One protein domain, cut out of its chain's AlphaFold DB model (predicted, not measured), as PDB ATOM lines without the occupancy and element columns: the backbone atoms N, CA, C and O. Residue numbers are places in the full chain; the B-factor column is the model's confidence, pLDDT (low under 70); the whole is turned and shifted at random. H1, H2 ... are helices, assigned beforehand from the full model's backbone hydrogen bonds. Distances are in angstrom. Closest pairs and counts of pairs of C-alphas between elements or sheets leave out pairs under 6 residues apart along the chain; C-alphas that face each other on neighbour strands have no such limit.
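Overview. This is residues 228 to 352 of the 523 residues of an uncharacterized protein of Sphingosinicella sp. UDD2 (UniProt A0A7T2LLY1). The longest helix, H3, lies side by side with H1, and H4 crosses H1 on the side away from H3. Short H5 and H6 lie along one side of this core, H2 off another. Printed are 125 residues with six named helices, H1 to H6, and no named strand: all helix, compact, radius of gyration of the C-alphas 14.0 A, spans 38 by 34 by 24 A.

Along the chain. H3, residues 274 to 297, spans 33.7 A from C-alpha 274 (-21.533, 17.414, -14.677); H1, 228 to 247, 28.1 A; H4, 303 to 325, 33.0 A to C-alpha 325 (-35.533, 7.471, 3.222), with a kink of 32 degrees near 319. H2 is 259 to 269, H5 329 to 334, H6 347 to 350.

Arrangement. H3 touches H1 at a shallow tilt of 18 degrees, opposite ways; closest C-alphas Ser 287 and Ala 236, 4.2 A. H4 touches H1 at a steep tilt of 54 degrees; closest C-alphas Val 317 and Ser 237, 4.9 A. Every O i to N i+4 pair is within hydrogen-bond range in H1, H2, H3 and H5; 17 of 19 in H4.

Size, cuts and confidence. The printed part has no cut. Links H1 to H2 and H5 to H6 are long. Mean pLDDT of H2 is 38.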
ATOM      1  N   GLU A 228     -44.368  30.026   9.810       75.06
ATOM      2  CA  GLU A 228     -43.391  30.445   8.805       75.06
ATOM      3  C   GLU A 228     -42.001  29.839   9.042       75.06
ATOM      4  O   GLU A 228     -41.438  29.252   8.127       75.06
ATOM      5  N   ALA A 229     -41.436  29.921  10.251       75.50
ATOM      6  CA  ALA A 229     -40.145  29.288  10.528       75.50
ATOM      7  C   ALA A 229     -40.215  27.772  10.351       75.50
ATOM      8  O   ALA A 229     -39.283  27.203   9.791       75.50
ATOM      9  N   TYR A 230     -41.319  27.151  10.789       77.25
ATOM     10  CA  TYR A 230     -41.595  25.731  10.567       77.25
ATOM     11  C   TYR A 230     -41.515  25.352   9.103       77.25
ATOM     12  O   TYR A 230     -40.708  24.510   8.715       77.25
ATOM     13  N   ARG A 231     -42.261  26.072   8.276       84.25
ATOM     14  CA  ARG A 231     -42.214  25.957   6.829       84.25
ATOM     15  C   ARG A 231     -40.796  26.098   6.267       84.25
ATOM     16  O   ARG A 231     -40.345  25.207   5.554       84.25
ATOM     17  N   TYR A 232     -40.075  27.180   6.570       88.75
ATOM     18  CA  TYR A 232     -38.747  27.419   5.987       88.75
ATOM     19  C   TYR A 232     -37.721  26.363   6.405       88.75
ATOM     20  O   TYR A 232     -37.006  25.835   5.557       88.75
ATOM     21  N   LEU A 233     -37.652  26.048   7.697       85.31
ATOM     22  CA  LEU A 233     -36.696  25.082   8.225       85.31
ATOM     23  C   LEU A 233     -37.005  23.672   7.725       85.31
ATOM     24  O   LEU A 233     -36.108  23.033   7.188       85.31
ATOM     25  N   THR A 234     -38.261  23.226   7.782       85.06
ATOM     26  CA  THR A 234     -38.647  21.896   7.295       85.06
ATOM     27  C   THR A 234     -38.443  21.764   5.782       85.06
ATOM     28  O   THR A 234     -37.836  20.789   5.345       85.06
ATOM     29  N   CYS A 235     -38.838  22.752   4.965       88.94
ATOM     30  CA  CYS A 235     -38.572  22.715   3.518       88.94
ATOM     31  C   CYS A 235     -37.061  22.714   3.210       88.94
ATOM     32  O   CYS A 235     -36.609  21.956   2.350       88.94
ATOM     33  N   ALA A 236     -36.260  23.508   3.934       90.56
ATOM     34  CA  ALA A 236     -34.803  23.505   3.792       90.56
ATOM     35  C   ALA A 236     -34.183  22.154   4.192       90.56
ATOM     36  O   ALA A 236     -33.239  21.701   3.537       90.56
ATOM     37  N   SER A 237     -34.713  21.513   5.239       87.00
ATOM     38  CA  SER A 237     -34.296  20.187   5.703       87.00
ATOM     39  C   SER A 237     -34.654  19.101   4.693       87.00
ATOM     40  O   SER A 237     -33.820  18.243   4.435       87.00
ATOM     41  N   ILE A 238     -35.821  19.161   4.040       88.31
ATOM     42  CA  ILE A 238     -36.172  18.224   2.958       88.31
ATOM     43  C   ILE A 238     -35.169  18.328   1.806       88.31
ATOM     44  O   ILE A 238     -34.638  17.307   1.372       88.31
ATOM     45  N   ALA A 239     -34.846  19.543   1.347       87.81
ATOM     46  CA  ALA A 239     -33.845  19.738   0.294       87.81
ATOM     47  C   ALA A 239     -32.452  19.230   0.706       87.81
ATOM     48  O   ALA A 239     -31.773  18.591  -0.102       87.81
ATOM     49  N   TYR A 240     -32.052  19.488   1.958       85.75
ATOM     50  CA  TYR A 240     -30.786  19.037   2.537       85.75
ATOM     51  C   TYR A 240     -30.688  17.514   2.607       85.75
ATOM     52  O   TYR A 240     -29.709  16.941   2.133       85.75
ATOM     53  N   VAL A 241     -31.699  16.863   3.184       79.44
ATOM     54  CA  VAL A 241     -31.748  15.412   3.375       79.44
ATOM     55  C   VAL A 241     -31.847  14.714   2.027       79.44
ATOM     56  O   VAL A 241     -31.053  13.823   1.765       79.44
ATOM     57  N   ALA A 242     -32.735  15.152   1.128       80.94
ATOM     58  CA  ALA A 242     -32.840  14.567  -0.210       80.94
ATOM     59  C   ALA A 242     -31.522  14.689  -0.992       80.94
ATOM     60  O   ALA A 242     -31.102  13.740  -1.651       80.94
ATOM     61  N   GLY A 243     -30.837  15.834  -0.876       72.94
ATOM     62  CA  GLY A 243     -29.508  16.019  -1.456       72.94
ATOM     63  C   GLY A 243     -28.451  15.127  -0.797       72.94
ATOM     64  O   GLY A 243     -27.617  14.562  -1.495       72.94
ATOM     65  N   THR A 244     -28.517  14.961   0.524       69.25
ATOM     66  CA  THR A 244     -27.573  14.148   1.303       69.25
ATOM     67  C   THR A 244     -27.712  12.658   1.012       69.25
ATOM     68  O   THR A 244     -26.712  11.988   0.768       69.25
ATOM     69  N   GLU A 245     -28.940  12.144   0.977       69.12
ATOM     70  CA  GLU A 245     -29.227  10.745   0.650       69.12
ATOM     71  C   GLU A 245     -28.827  10.413  -0.793       69.12
ATOM     72  O   GLU A 245     -28.360   9.311  -1.072       69.12
ATOM     73  N   ARG A 246     -28.967  11.375  -1.717       70.12
ATOM     74  CA  ARG A 246     -28.683  11.154  -3.140       70.12
ATOM     75  C   ARG A 246     -27.221  11.360  -3.529       70.12
ATOM     76  O   ARG A 246     -26.709  10.615  -4.358       70.12
ATOM     77  N   PHE A 247     -26.564  12.379  -2.981       63.47
ATOM     78  CA  PHE A 247     -25.240  12.823  -3.432       63.47
ATOM     79  C   PHE A 247     -24.172  12.790  -2.332       63.47
ATOM     80  O   PHE A 247     -23.068  13.294  -2.538       63.47
ATOM     81  N   GLY A 248     -24.485  12.225  -1.166       60.47
ATOM     82  CA  GLY A 248     -23.628  12.290   0.014       60.47
ATOM     83  C   GLY A 248     -23.717  13.639   0.729       60.47
ATOM     84  O   GLY A 248     -24.421  14.551   0.298       60.47
ATOM     85  N   MET A 249     -22.997  13.763   1.848       63.88
ATOM     86  CA  MET A 249     -23.142  14.871   2.799       63.88
ATOM     87  C   MET A 249     -23.201  16.252   2.125       63.88
ATOM     88  O   MET A 249     -22.304  16.660   1.375       63.88
ATOM     89  N   MET A 250     -24.274  16.984   2.422       69.50
ATOM     90  CA  MET A 250     -24.463  18.364   1.986       69.50
ATOM     91  C   MET A 250     -23.908  19.345   3.028       69.50
ATOM     92  O   MET A 250     -23.876  19.035   4.226       69.50
ATOM     93  N   PRO A 251     -23.464  20.544   2.610       66.06
ATOM     94  CA  PRO A 251     -23.006  21.554   3.548       66.06
ATOM     95  C   PRO A 251     -24.193  22.050   4.374       66.06
ATOM     96  O   PRO A 251     -25.242  22.376   3.817       66.06
ATOM     97  N   ASN A 252     -24.027  22.122   5.695       68.00
ATOM     98  CA  ASN A 252     -25.059  22.677   6.564       68.00
ATOM     99  C   ASN A 252     -25.279  24.165   6.247       68.00
ATOM    100  O   ASN A 252     -24.307  24.925   6.201       68.00
ATOM    101  N   PRO A 253     -26.532  24.614   6.082       67.88
ATOM    102  CA  PRO A 253     -26.819  26.024   5.924       67.88
ATOM    103  C   PRO A 253     -26.467  26.811   7.199       67.88
ATOM    104  O   PRO A 253     -26.758  26.395   8.321       67.88
ATOM    105  N   GLY A 254     -25.776  27.943   7.032       57.19
ATOM    106  CA  GLY A 254     -25.453  28.876   8.117       57.19
ATOM    107  C   GLY A 254     -24.309  28.488   9.071       57.19
ATOM    108  O   GLY A 254     -24.064  29.226  10.031       57.19
ATOM    109  N   ALA A 255     -23.582  27.387   8.862       54.38
ATOM    110  CA  ALA A 255     -22.427  27.017   9.691       54.38
ATOM    111  C   ALA A 255     -21.130  26.940   8.865       54.38
ATOM    112  O   ALA A 255     -21.170  26.433   7.743       54.38
ATOM    113  N   PRO A 256     -19.968  27.366   9.405       42.75
ATOM    114  CA  PRO A 256     -18.706  26.836   8.913       42.75
ATOM    115  C   PRO A 256     -18.714  25.325   9.167       42.75
ATOM    116  O   PRO A 256     -19.053  24.863  10.260       42.75
ATOM    117  N   LEU A 257     -18.415  24.549   8.132       40.19
ATOM    118  CA  LEU A 257     -18.297  23.105   8.257       40.19
ATOM    119  C   LEU A 257     -17.114  22.780   9.180       40.19
ATOM    120  O   LEU A 257     -16.047  23.371   9.000       40.19
ATOM    121  N   PRO A 258     -17.259  21.848  10.140       40.69
ATOM    122  CA  PRO A 258     -16.099  21.235  10.780       40.69
ATOM    123  C   PRO A 258     -15.136  20.724   9.697       40.69
ATOM    124  O   PRO A 258     -15.597  20.234   8.666       40.69
ATOM    125  N   GLU A 259     -13.818  20.804   9.900       36.28
ATOM    126  CA  GLU A 259     -12.829  20.371   8.890       36.28
ATOM    127  C   GLU A 259     -13.081  18.937   8.392       36.28
ATOM    128  O   GLU A 259     -12.986  18.675   7.194       36.28
ATOM    129  N   ALA A 260     -13.530  18.040   9.276       34.53
ATOM    130  CA  ALA A 260     -13.947  16.681   8.923       34.53
ATOM    131  C   ALA A 260     -15.118  16.641   7.916       34.53
ATOM    132  O   ALA A 260     -15.123  15.825   6.998       34.53
ATOM    133  N   SER A 261     -16.089  17.552   8.029       35.84
ATOM    134  CA  SER A 261     -17.210  17.666   7.087       35.84
ATOM    135  C   SER A 261     -16.796  18.298   5.755       35.84
ATOM    136  O   SER A 261     -17.373  17.951   4.730       35.84
ATOM    137  N   ASN A 262     -15.779  19.170   5.735       39.47
ATOM    138  CA  ASN A 262     -15.192  19.690   4.491       39.47
ATOM    139  C   ASN A 262     -14.501  18.586   3.678       39.47
ATOM    140  O   ASN A 262     -14.610  18.565   2.454       39.47
ATOM    141  N   VAL A 263     -13.826  17.644   4.343       38.75
ATOM    142  CA  VAL A 263     -13.197  16.491   3.681       38.75
ATOM    143  C   VAL A 263     -14.256  15.578   3.045       38.75
ATOM    144  O   VAL A 263     -14.140  15.262   1.864       38.75
ATOM    145  N   ILE A 264     -15.333  15.247   3.771       36.88
ATOM    146  CA  ILE A 264     -16.458  14.435   3.260       36.88
ATOM    147  C   ILE A 264     -17.171  15.138   2.089       36.88
ATOM    148  O   ILE A 264     -17.489  14.508   1.079       36.88
ATOM    149  N   LEU A 265     -17.379  16.457   2.175       40.12
ATOM    150  CA  LEU A 265     -17.985  17.241   1.093       40.12
ATOM    151  C   LEU A 265     -17.154  17.235  -0.194       40.12
ATOM    152  O   LEU A 265     -17.711  17.052  -1.279       40.12
ATOM    153  N   ASN A 266     -15.840  17.431  -0.070       40.62
ATOM    154  CA  ASN A 266     -14.923  17.471  -1.208       40.62
ATOM    155  C   ASN A 266     -14.799  16.091  -1.881       40.62
ATOM    156  O   ASN A 266     -14.709  16.007  -3.106       40.62
ATOM    157  N   LEU A 267     -14.859  15.005  -1.102       40.06
ATOM    158  CA  LEU A 267     -14.848  13.627  -1.605       40.06
ATOM    159  C   LEU A 267     -16.155  13.242  -2.317       40.06
ATOM    160  O   LEU A 267     -16.110  12.559  -3.342       40.06
ATOM    161  N   ALA A 268     -17.306  13.707  -1.820       38.59
ATOM    162  CA  ALA A 268     -18.601  13.517  -2.472       38.59
ATOM    163  C   ALA A 268     -18.705  14.300  -3.795       38.59
ATOM    164  O   ALA A 268     -19.231  13.786  -4.777       38.59
ATOM    165  N   GLN A 269     -18.154  15.520  -3.855       42.06
ATOM    166  CA  GLN A 269     -18.154  16.353  -5.066       42.06
ATOM    167  C   GLN A 269     -17.237  15.829  -6.179       42.06
ATOM    168  O   GLN A 269     -17.563  15.994  -7.350       42.06
ATOM    169  N   ALA A 270     -16.125  15.172  -5.839       38.62
ATOM    170  CA  ALA A 270     -15.164  14.661  -6.819       38.62
ATOM    171  C   ALA A 270     -15.667  13.450  -7.638       38.62
ATOM    172  O   ALA A 270     -15.023  13.068  -8.613       38.62
ATOM    173  N   LYS A 271     -16.791  12.834  -7.242       45.62
ATOM    174  CA  LYS A 271     -17.342  11.594  -7.826       45.62
ATOM    175  C   LYS A 271     -18.561  11.825  -8.740       45.62
ATOM    176  O   LYS A 271     -19.123  10.851  -9.232       45.62
ATOM    177  N   LEU A 272     -18.983  13.076  -8.942       47.94
ATOM    178  CA  LEU A 272     -20.200  13.419  -9.686       47.94
ATOM    179  C   LEU A 272     -19.874  13.819 -11.123       47.94
ATOM    180  O   LEU A 272     -18.959  14.612 -11.358       47.94
ATOM    181  N   ASP A 273     -20.653  13.319 -12.080       54.41
ATOM    182  CA  ASP A 273     -20.642  13.879 -13.431       54.41
ATOM    183  C   ASP A 273     -21.225  15.310 -13.445       54.41
ATOM    184  O   ASP A 273     -21.763  15.807 -12.452       54.41
ATOM    185  N   SER A 274     -21.105  16.014 -14.573       54.44
ATOM    186  CA  SER A 274     -21.533  17.414 -14.677       54.44
ATOM    187  C   SER A 274     -23.037  17.621 -14.458       54.44
ATOM    188  O   SER A 274     -23.431  18.675 -13.951       54.44
ATOM    189  N   ALA A 275     -23.875  16.635 -14.788       64.00
ATOM    190  CA  ALA A 275     -25.314  16.700 -14.554       64.00
ATOM    191  C   ALA A 275     -25.627  16.490 -13.065       64.00
ATOM    192  O   ALA A 275     -26.324  17.299 -12.452       64.00
ATOM    193  N   GLN A 276     -25.026  15.474 -12.447       58.25
ATOM    194  CA  GLN A 276     -25.163  15.176 -11.021       58.25
ATOM    195  C   GLN A 276     -24.610  16.297 -10.131       58.25
ATOM    196  O   GLN A 276     -25.204  16.628  -9.104       58.25
ATOM    197  N   ALA A 277     -23.501  16.925 -10.527       60.00
ATOM    198  CA  ALA A 277     -22.944  18.084  -9.841       60.00
ATOM    199  C   ALA A 277     -23.898  19.289  -9.901       60.00
ATOM    200  O   ALA A 277     -24.081  19.978  -8.894       60.00
ATOM    201  N   GLY A 278     -24.545  19.511 -11.051       63.88
ATOM    202  CA  GLY A 278     -25.570  20.544 -11.218       63.88
ATOM    203  C   GLY A 278     -26.798  20.304 -10.337       63.88
ATOM    204  O   GLY A 278     -27.277  21.224  -9.676       63.88
ATOM    205  N   GLU A 279     -27.270  19.060 -10.258       71.12
ATOM    206  CA  GLU A 279     -28.391  18.692  -9.388       71.12
ATOM    207  C   GLU A 279     -28.036  18.809  -7.901       71.12
ATOM    208  O   GLU A 279     -28.805  19.375  -7.120       71.12
ATOM    209  N   ARG A 280     -26.844  18.358  -7.494       70.31
ATOM    210  CA  ARG A 280     -26.359  18.535  -6.121       70.31
ATOM    211  C   ARG A 280     -26.291  20.010  -5.743       70.31
ATOM    212  O   ARG A 280     -26.727  20.389  -4.655       70.31
ATOM    213  N   GLU A 281     -25.759  20.850  -6.625       71.75
ATOM    214  CA  GLU A 281     -25.690  22.292  -6.392       71.75
ATOM    215  C   GLU A 281     -27.084  22.918  -6.296       71.75
ATOM    216  O   GLU A 281     -27.309  23.784  -5.448       71.75
ATOM    217  N   ALA A 282     -28.052  22.430  -7.073       78.81
ATOM    218  CA  ALA A 282     -29.440  22.842  -6.930       78.81
ATOM    219  C   ALA A 282     -29.972  22.512  -5.523       78.81
ATOM    220  O   ALA A 282     -30.521  23.399  -4.872       78.81
ATOM    221  N   HIS A 283     -29.778  21.286  -5.016       81.62
ATOM    222  CA  HIS A 283     -30.184  20.907  -3.651       81.62
ATOM    223  C   HIS A 283     -29.496  21.766  -2.584       81.62
ATOM    224  O   HIS A 283     -30.137  22.220  -1.631       81.62
ATOM    225  N   ARG A 284     -28.194  22.032  -2.761       81.62
ATOM    226  CA  ARG A 284     -27.411  22.900  -1.872       81.62
ATOM    227  C   ARG A 284     -28.026  24.289  -1.798       81.62
ATOM    228  O   ARG A 284     -28.265  24.809  -0.710       81.62
ATOM    229  N   LYS A 285     -28.262  24.880  -2.967       82.56
ATOM    230  CA  LYS A 285     -28.804  26.224  -3.118       82.56
ATOM    231  C   LYS A 285     -30.224  26.299  -2.576       82.56
ATOM    232  O   LYS A 285     -30.534  27.239  -1.859       82.56
ATOM    233  N   ALA A 286     -31.051  25.291  -2.833       88.19
ATOM    234  CA  ALA A 286     -32.404  25.213  -2.305       88.19
ATOM    235  C   ALA A 286     -32.424  25.183  -0.780       88.19
ATOM    236  O   ALA A 286     -33.135  25.975  -0.166       88.19
ATOM    237  N   SER A 287     -31.605  24.329  -0.161       88.81
ATOM    238  CA  SER A 287     -31.490  24.266   1.295       88.81
ATOM    239  C   SER A 287     -30.984  25.591   1.878       88.81
ATOM    240  O   SER A 287     -31.627  26.162   2.758       88.81
ATOM    241  N   TRP A 288     -29.884  26.127   1.334       86.88
ATOM    242  CA  TRP A 288     -29.263  27.367   1.806       86.88
ATOM    243  C   TRP A 288     -30.178  28.583   1.658       86.88
ATOM    244  O   TRP A 288     -30.434  29.288   2.632       86.88
ATOM    245  N   ASP A 289     -30.703  28.821   0.458       89.06
ATOM    246  CA  ASP A 289     -31.521  29.998   0.167       89.06
ATOM    247  C   ASP A 289     -32.844  29.951   0.943       89.06
ATOM    248  O   ASP A 289     -33.316  30.985   1.413       89.06
ATOM    249  N   THR A 290     -33.422  28.759   1.141       92.31
ATOM    250  CA  THR A 290     -34.633  28.589   1.958       92.31
ATOM    251  C   THR A 290     -34.346  28.856   3.436       92.31
ATOM    252  O   THR A 290     -35.100  29.582   4.088       92.31
ATOM    253  N   PHE A 291     -33.237  28.336   3.965       90.06
ATOM    254  CA  PHE A 291     -32.814  28.586   5.340       90.06
ATOM    255  C   PHE A 291     -32.576  30.086   5.600       90.06
ATOM    256  O   PHE A 291     -33.123  30.635   6.560       90.06
ATOM    257  N   GLU A 292     -31.828  30.760   4.720       88.94
ATOM    258  CA  GLU A 292     -31.534  32.198   4.804       88.94
ATOM    259  C   GLU A 292     -32.788  33.067   4.620       88.94
ATOM    260  O   GLU A 292     -32.981  34.061   5.329       88.94
ATOM    261  N   ALA A 293     -33.692  32.682   3.712       90.62
ATOM    262  CA  ALA A 293     -34.974  33.362   3.549       90.62
ATOM    263  C   ALA A 293     -35.802  33.301   4.839       90.62
ATOM    264  O   ALA A 293     -36.362  34.321   5.247       90.62
ATOM    265  N   GLY A 294     -35.820  32.149   5.518       88.19
ATOM    266  CA  GLY A 294     -36.475  31.995   6.812       88.19
ATOM    267  C   GLY A 294     -35.823  32.832   7.918       88.19
ATOM    268  O   GLY A 294     -36.533  33.550   8.625       88.19
ATOM    269  N   LEU A 295     -34.484  32.860   8.007       84.19
ATOM    270  CA  LEU A 295     -33.754  33.744   8.933       84.19
ATOM    271  C   LEU A 295     -34.177  35.210   8.765       84.19
ATOM    272  O   LEU A 295     -34.523  35.891   9.739       84.19
ATOM    273  N   LYS A 296     -34.189  35.688   7.515       87.31
ATOM    274  CA  LYS A 296     -34.582  37.059   7.170       87.31
ATOM    275  C   LYS A 296     -36.053  37.319   7.486       87.31
ATOM    276  O   LYS A 296     -36.373  38.350   8.079       87.31
ATOM    277  N   ARG A 297     -36.943  36.390   7.125       85.25
ATOM    278  CA  ARG A 297     -38.393  36.477   7.362       85.25
ATOM    279  C   ARG A 297     -38.724  36.593   8.846       85.25
ATOM    280  O   ARG A 297     -39.601  37.368   9.220       85.25
ATOM    281  N   MET A 298     -37.989  35.872   9.684       78.50
ATOM    282  CA  MET A 298     -38.162  35.873  11.136       78.50
ATOM    283  C   MET A 298     -37.592  37.126  11.815       78.50
ATOM    284  O   MET A 298     -37.868  37.375  12.995       78.50
ATOM    285  N   GLY A 299     -36.818  37.941  11.091       78.00
ATOM    286  CA  GLY A 299     -36.157  39.122  11.640       78.00
ATOM    287  C   GLY A 299     -35.189  38.762  12.767       78.00
ATOM    288  O   GLY A 299     -35.155  39.456  13.786       78.00
ATOM    289  N   ILE A 300     -34.480  37.639  12.627       75.44
ATOM    290  CA  ILE A 300     -33.467  37.158  13.573       75.44
ATOM    291  C   ILE A 300     -32.217  38.032  13.437       75.44
ATOM    292  O   ILE A 300     -31.673  38.170  12.340       75.44
ATOM    293  N   LYS A 301     -31.776  38.658  14.536       73.44
ATOM    294  CA  LYS A 301     -30.680  39.644  14.500       73.44
ATOM    295  C   LYS A 301     -29.513  39.267  15.399       73.44
ATOM    296  O   LYS A 301     -28.369  39.451  14.984       73.44
ATOM    297  N   SER A 302     -29.779  38.755  16.600       74.19
ATOM    298  CA  SER A 302     -28.706  38.440  17.549       74.19
ATOM    299  C   SER A 302     -28.003  37.123  17.203       74.19
ATOM    300  O   SER A 302     -28.556  36.265  16.513       74.19
ATOM    301  N   GLN A 303     -26.773  36.948  17.690       72.56
ATOM    302  CA  GLN A 303     -26.019  35.713  17.476       72.56
ATOM    303  C   GLN A 303     -26.675  34.508  18.172       72.56
ATOM    304  O   GLN A 303     -26.818  33.460  17.551       72.56
ATOM    305  N   ALA A 304     -27.175  34.685  19.399       64.31
ATOM    306  CA  ALA A 304     -27.891  33.637  20.130       64.31
ATOM    307  C   ALA A 304     -29.150  33.163  19.380       64.31
ATOM    308  O   ALA A 304     -29.415  31.966  19.282       64.31
ATOM    309  N   GLU A 305     -29.888  34.099  18.774       70.88
ATOM    310  CA  GLU A 305     -31.061  33.781  17.955       70.88
ATOM    311  C   GLU A 305     -30.679  32.982  16.693       70.88
ATOM    312  O   GLU A 305     -31.365  32.032  16.316       70.88
ATOM    313  N   LYS A 306     -29.561  33.334  16.041       75.69
ATOM    314  CA  LYS A 306     -29.052  32.599  14.870       75.69
ATOM    315  C   LYS A 306     -28.626  31.180  15.229       75.69
ATOM    316  O   LYS A 306     -28.901  30.260  14.463       75.69
ATOM    317  N   ASP A 307     -27.959  30.992  16.362       71.38
ATOM    318  CA  ASP A 307     -27.486  29.671  16.783       71.38
ATOM    319  C   ASP A 307     -28.653  28.754  17.172       71.38
ATOM    320  O   ASP A 307     -28.682  27.588  16.776       71.38
ATOM    321  N   SER A 308     -29.686  29.304  17.812       69.81
ATOM    322  CA  SER A 308     -30.939  28.587  18.064       69.81
ATOM    323  C   SER A 308     -31.684  28.216  16.769       69.81
ATOM    324  O   SER A 308     -32.174  27.091  16.629       69.81
ATOM    325  N   TYR A 309     -31.710  29.104  15.770       76.19
ATOM    326  CA  TYR A 309     -32.294  28.794  14.461       76.19
ATOM    327  C   TYR A 309     -31.526  27.680  13.723       76.19
ATOM    328  O   TYR A 309     -32.139  26.788  13.136       76.19
ATOM    329  N   LYS A 310     -30.189  27.654  13.812       76.44
ATOM    330  CA  LYS A 310     -29.361  26.551  13.279       76.44
ATOM    331  C   LYS A 310     -29.602  25.232  14.006       76.44
ATOM    332  O   LYS A 310     -29.643  24.184  13.367       76.44
ATOM    333  N   TYR A 311     -29.752  25.261  15.328       72.19
ATOM    334  CA  TYR A 311     -30.106  24.068  16.094       72.19
ATOM    335  C   TYR A 311     -31.473  23.523  15.660       72.19
ATOM    336  O   TYR A 311     -31.609  22.331  15.392       72.19
ATOM    337  N   SER A 312     -32.450  24.415  15.476       74.12
ATOM    338  CA  SER A 312     -33.785  24.067  14.975       74.12
ATOM    339  C   SER A 312     -33.735  23.426  13.582       74.12
ATOM    340  O   SER A 312     -34.456  22.475  13.308       74.12
ATOM    341  N   PHE A 313     -32.843  23.886  12.704       78.38
ATOM    342  CA  PHE A 313     -32.613  23.223  11.420       78.38
ATOM    343  C   PHE A 313     -32.124  21.775  11.575       78.38
ATOM    344  O   PHE A 313     -32.633  20.887  10.894       78.38
ATOM    345  N   ARG A 314     -31.169  21.517  12.481       73.50
ATOM    346  CA  ARG A 314     -30.619  20.166  12.694       73.50
ATOM    347  C   ARG A 314     -31.679  19.186  13.171       73.50
ATOM    348  O   ARG A 314     -31.807  18.112  12.603       73.50
ATOM    349  N   VAL A 315     -32.492  19.574  14.147       69.69
ATOM    350  CA  VAL A 315     -33.514  18.642  14.629       69.69
ATOM    351  C   VAL A 315     -34.636  18.459  13.584       69.69
ATOM    352  O   VAL A 315     -35.234  17.389  13.498       69.69
ATOM    353  N   ALA A 316     -34.883  19.450  12.710       76.12
ATOM    354  CA  ALA A 316     -35.793  19.277  11.574       76.12
ATOM    355  C   ALA A 316     -35.213  18.294  10.541       76.12
ATOM    356  O   ALA A 316     -35.952  17.487   9.983       76.12
ATOM    357  N   VAL A 317     -33.891  18.307  10.325       74.81
ATOM    358  CA  VAL A 317     -33.183  17.290   9.528       74.81
ATOM    359  C   VAL A 317     -33.384  15.895  10.120       74.81
ATOM    360  O   VAL A 317     -33.784  14.991   9.383       74.81
ATOM    361  N   ASP A 318     -33.193  15.718  11.428       68.56
ATOM    362  CA  ASP A 318     -33.356  14.415  12.091       68.56
ATOM    363  C   ASP A 318     -34.773  13.855  11.912       68.56
ATOM    364  O   ASP A 318     -34.949  12.672  11.623       68.56
ATOM    365  N   ALA A 319     -35.790  14.714  12.006       69.69
ATOM    366  CA  ALA A 319     -37.179  14.299  11.853       69.69
ATOM    367  C   ALA A 319     -37.584  14.013  10.394       69.69
ATOM    368  O   ALA A 319     -38.371  13.106  10.136       69.69
ATOM    369  N   VAL A 320     -37.039  14.759   9.427       76.31
ATOM    370  CA  VAL A 320     -37.314  14.563   7.992       76.31
ATOM    371  C   VAL A 320     -36.582  13.340   7.426       76.31
ATOM    372  O   VAL A 320     -37.094  12.681   6.521       76.31
ATOM    373  N   THR A 321     -35.402  13.009   7.957       71.06
ATOM    374  CA  THR A 321     -34.547  11.907   7.481       71.06
ATOM    375  C   THR A 321     -35.273  10.570   7.283       71.06
ATOM    376  O   THR A 321     -35.221  10.050   6.164       71.06
ATOM    377  N   PRO A 322     -35.967   9.993   8.285       63.47
ATOM    378  CA  PRO A 322     -36.651   8.711   8.102       63.47
ATOM    379  C   PRO A 322     -37.726   8.766   7.005       63.47
ATOM    380  O   PRO A 322     -37.860   7.825   6.231       63.47
ATOM    381  N   LEU A 323     -38.434   9.890   6.864       72.12
ATOM    382  CA  LEU A 323     -39.481  10.051   5.851       72.12
ATOM    383  C   LEU A 323     -38.927  10.159   4.432       72.12
ATOM    384  O   LEU A 323     -39.481   9.585   3.495       72.12
ATOM    385  N   VAL A 324     -37.819  10.877   4.254       72.44
ATOM    386  CA  VAL A 324     -37.160  10.965   2.946       72.44
ATOM    387  C   VAL A 324     -36.591   9.607   2.535       72.44
ATOM    388  O   VAL A 324     -36.747   9.232   1.373       72.44
ATOM    389  N   LYS A 325     -36.015   8.843   3.473       65.12
ATOM    390  CA  LYS A 325     -35.533   7.471   3.222       65.12
ATOM    391  C   LYS A 325     -36.642   6.521   2.769       65.12
ATOM    392  O   LYS A 325     -36.397   5.643   1.951       65.12
ATOM    393  N   GLU A 326     -37.867   6.737   3.234       68.50
ATOM    394  CA  GLU A 326     -39.061   5.995   2.807       68.50
ATOM    395  C   GLU A 326     -39.665   6.496   1.484       68.50
ATOM    396  O   GLU A 326     -40.688   5.989   1.020       68.50
ATOM    397  N   GLY A 327     -39.048   7.496   0.849       68.19
ATOM    398  CA  GLY A 327     -39.516   8.057  -0.414       68.19
ATOM    399  C   GLY A 327     -40.696   9.024  -0.272       68.19
ATOM    400  O   GLY A 327     -41.367   9.301  -1.266       68.19
ATOM    401  N   LEU A 328     -40.946   9.567   0.925       77.50
ATOM    402  CA  LEU A 328     -42.043  10.510   1.200       77.50
ATOM    403  C   LEU A 328     -41.650  11.982   0.995       77.50
ATOM    404  O   LEU A 328     -42.391  12.883   1.373       77.50
ATOM    405  N   ALA A 329     -40.495  12.267   0.385       80.06
ATOM    406  CA  ALA A 329     -40.024  13.640   0.175       80.06
ATOM    407  C   ALA A 329     -41.015  14.492  -0.641       80.06
ATOM    408  O   ALA A 329     -41.252  15.653  -0.309       80.06
ATOM    409  N   ALA A 330     -41.601  13.922  -1.699       77.88
ATOM    410  CA  ALA A 330     -42.577  14.618  -2.538       77.88
ATOM    411  C   ALA A 330     -43.898  14.867  -1.798       77.88
ATOM    412  O   ALA A 330     -44.419  15.979  -1.866       77.88
ATOM    413  N   ASP A 331     -44.387  13.865  -1.057       79.62
ATOM    414  CA  ASP A 331     -45.566  13.995  -0.195       79.62
ATOM    415  C   ASP A 331     -45.357  15.123   0.825       79.62
ATOM    416  O   ASP A 331     -46.166  16.042   0.901       79.62
ATOM    417  N   LEU A 332     -44.204  15.133   1.504       78.00
ATOM    418  CA  LEU A 332     -43.824  16.187   2.443       78.00
ATOM    419  C   LEU A 332     -43.796  17.574   1.795       78.00
ATOM    420  O   LEU A 332     -44.354  18.522   2.332       78.00
ATOM    421  N   MET A 333     -43.164  17.736   0.630       82.69
ATOM    422  CA  MET A 333     -43.113  19.049  -0.031       82.69
ATOM    423  C   MET A 333     -44.485  19.550  -0.497       82.69
ATOM    424  O   MET A 333     -44.675  20.767  -0.622       82.69
ATOM    425  N   ALA A 334     -45.411  18.628  -0.770       81.81
ATOM    426  CA  ALA A 334     -46.780  18.917  -1.170       81.81
ATOM    427  C   ALA A 334     -47.711  19.207   0.019       81.81
ATOM    428  O   ALA A 334     -48.825  19.684  -0.203       81.81
ATOM    429  N   GLU A 335     -47.268  18.970   1.260       81.12
ATOM    430  CA  GLU A 335     -48.090  19.205   2.444       81.12
ATOM    431  C   GLU A 335     -48.585  20.667   2.507       81.12
ATOM    432  O   GLU A 335     -47.771  21.603   2.466       81.12
ATOM    433  N   PRO A 336     -49.908  20.905   2.641       77.88
ATOM    434  CA  PRO A 336     -50.489  22.250   2.656       77.88
ATOM    435  C   PRO A 336     -49.997  23.150   3.789       77.88
ATOM    436  O   PRO A 336     -50.071  24.371   3.660       77.88
ATOM    437  N   VAL A 337     -49.506  22.570   4.890       73.94
ATOM    438  CA  VAL A 337     -48.863  23.313   5.984       73.94
ATOM    439  C   VAL A 337     -47.471  23.816   5.585       73.94
ATOM    440  O   VAL A 337     -47.075  24.921   5.953       73.94
ATOM    441  N   LEU A 338     -46.728  23.040   4.792       80.19
ATOM    442  CA  LEU A 338     -45.367  23.381   4.389       80.19
ATOM    443  C   LEU A 338     -45.350  24.310   3.173       80.19
ATOM    444  O   LEU A 338     -44.512  25.205   3.097       80.19
ATOM    445  N   GLN A 339     -46.270  24.136   2.218       82.56
ATOM    446  CA  GLN A 339     -46.357  24.959   1.000       82.56
ATOM    447  C   GLN A 339     -44.980  25.193   0.356       82.56
ATOM    448  O   GLN A 339     -44.655  26.326  -0.034       82.56
ATOM    449  N   CYS A 340     -44.131  24.158   0.286       86.56
ATOM    450  CA  CYS A 340     -42.748  24.329  -0.161       86.56
ATOM    451  C   CYS A 340     -42.701  24.883  -1.594       86.56
ATOM    452  O   CYS A 340     -41.831  25.687  -1.903       86.56
ATOM    453  N   ALA A 341     -43.691  24.570  -2.440       80.69
ATOM    454  CA  ALA A 341     -43.808  25.108  -3.800       80.69
ATOM    455  C   ALA A 341     -43.859  26.646  -3.854       80.69
ATOM    456  O   ALA A 341     -43.403  27.252  -4.820       80.69
ATOM    457  N   GLY A 342     -44.412  27.280  -2.814       81.75
ATOM    458  CA  GLY A 342     -44.501  28.735  -2.701       81.75
ATOM    459  C   GLY A 342     -43.194  29.410  -2.271       81.75
ATOM    460  O   GLY A 342     -43.152  30.635  -2.187       81.75
ATOM    461  N   LEU A 343     -42.139  28.642  -1.975       88.50
ATOM    462  CA  LEU A 343     -40.812  29.165  -1.665       88.50
ATOM    463  C   LEU A 343     -39.971  29.183  -2.957       88.50
ATOM    464  O   LEU A 343     -39.759  28.123  -3.547       88.50
ATOM    465  N   PRO A 344     -39.462  30.347  -3.415       85.25
ATOM    466  CA  PRO A 344     -38.803  30.466  -4.723       85.25
ATOM    467  C   PRO A 344     -37.642  29.488  -4.955       85.25
ATOM    468  O   PRO A 344     -37.491  28.952  -6.049       85.25
ATOM    469  N   SER A 345     -36.848  29.224  -3.917       84.19
ATOM    470  CA  SER A 345     -35.716  28.288  -3.921       84.19
ATOM    471  C   SER A 345     -36.132  26.812  -3.961       84.19
ATOM    472  O   SER A 345     -35.332  25.967  -4.352       84.19
ATOM    473  N   MET A 346     -37.377  26.503  -3.594       83.06
ATOM    474  CA  MET A 346     -37.939  25.149  -3.557       83.06
ATOM    475  C   MET A 346     -38.854  24.854  -4.754       83.06
ATOM    476  O   MET A 346     -39.066  23.691  -5.084       83.06
ATOM    477  N   ALA A 347     -39.379  25.871  -5.445       69.12
ATOM    478  CA  ALA A 347     -40.280  25.703  -6.591       69.12
ATOM    479  C   ALA A 347     -39.750  24.761  -7.707       69.12
ATOM    480  O   ALA A 347     -40.539  23.960  -8.226       69.12
ATOM    481  N   PRO A 348     -38.442  24.752  -8.051       63.19
ATOM    482  CA  PRO A 348     -37.892  23.782  -9.006       63.19
ATOM    483  C   PRO A 348     -37.979  22.322  -8.528       63.19
ATOM    484  O   PRO A 348     -38.063  21.413  -9.350       63.19
ATOM    485  N   PHE A 349     -38.009  22.099  -7.212       65.81
ATOM    486  CA  PHE A 349     -38.082  20.774  -6.590       65.81
ATOM    487  C   PHE A 349     -39.515  20.244  -6.519       65.81
ATOM    488  O   PHE A 349     -39.732  19.041  -6.549       65.81
ATOM    489  N   VAL A 350     -40.513  21.127  -6.486       60.31
ATOM    490  CA  VAL A 350     -41.924  20.715  -6.394       60.31
ATOM    491  C   VAL A 350     -42.570  20.504  -7.767       60.31
ATOM    492  O   VAL A 350     -43.470  19.687  -7.917       60.31
ATOM    493  N   THR A 351     -42.095  21.193  -8.807       50.56
ATOM    494  CA  THR A 351     -42.701  21.171 -10.157       50.56
ATOM    495  C   THR A 351     -42.262  19.995 -11.044       50.56
ATOM    496  O   THR A 351     -42.483  20.019 -12.253       50.56
ATOM    497  N   GLY A 352     -41.615  18.967 -10.479       45.06
ATOM    498  CA  GLY A 352     -41.173  17.772 -11.215       45.06
ATOM    499  C   GLY A 352     -40.026  18.000 -12.212       45.06
ATOM    500  O   GLY A 352     -39.612  17.063 -12.885       45.06
TER     501      GLY A 352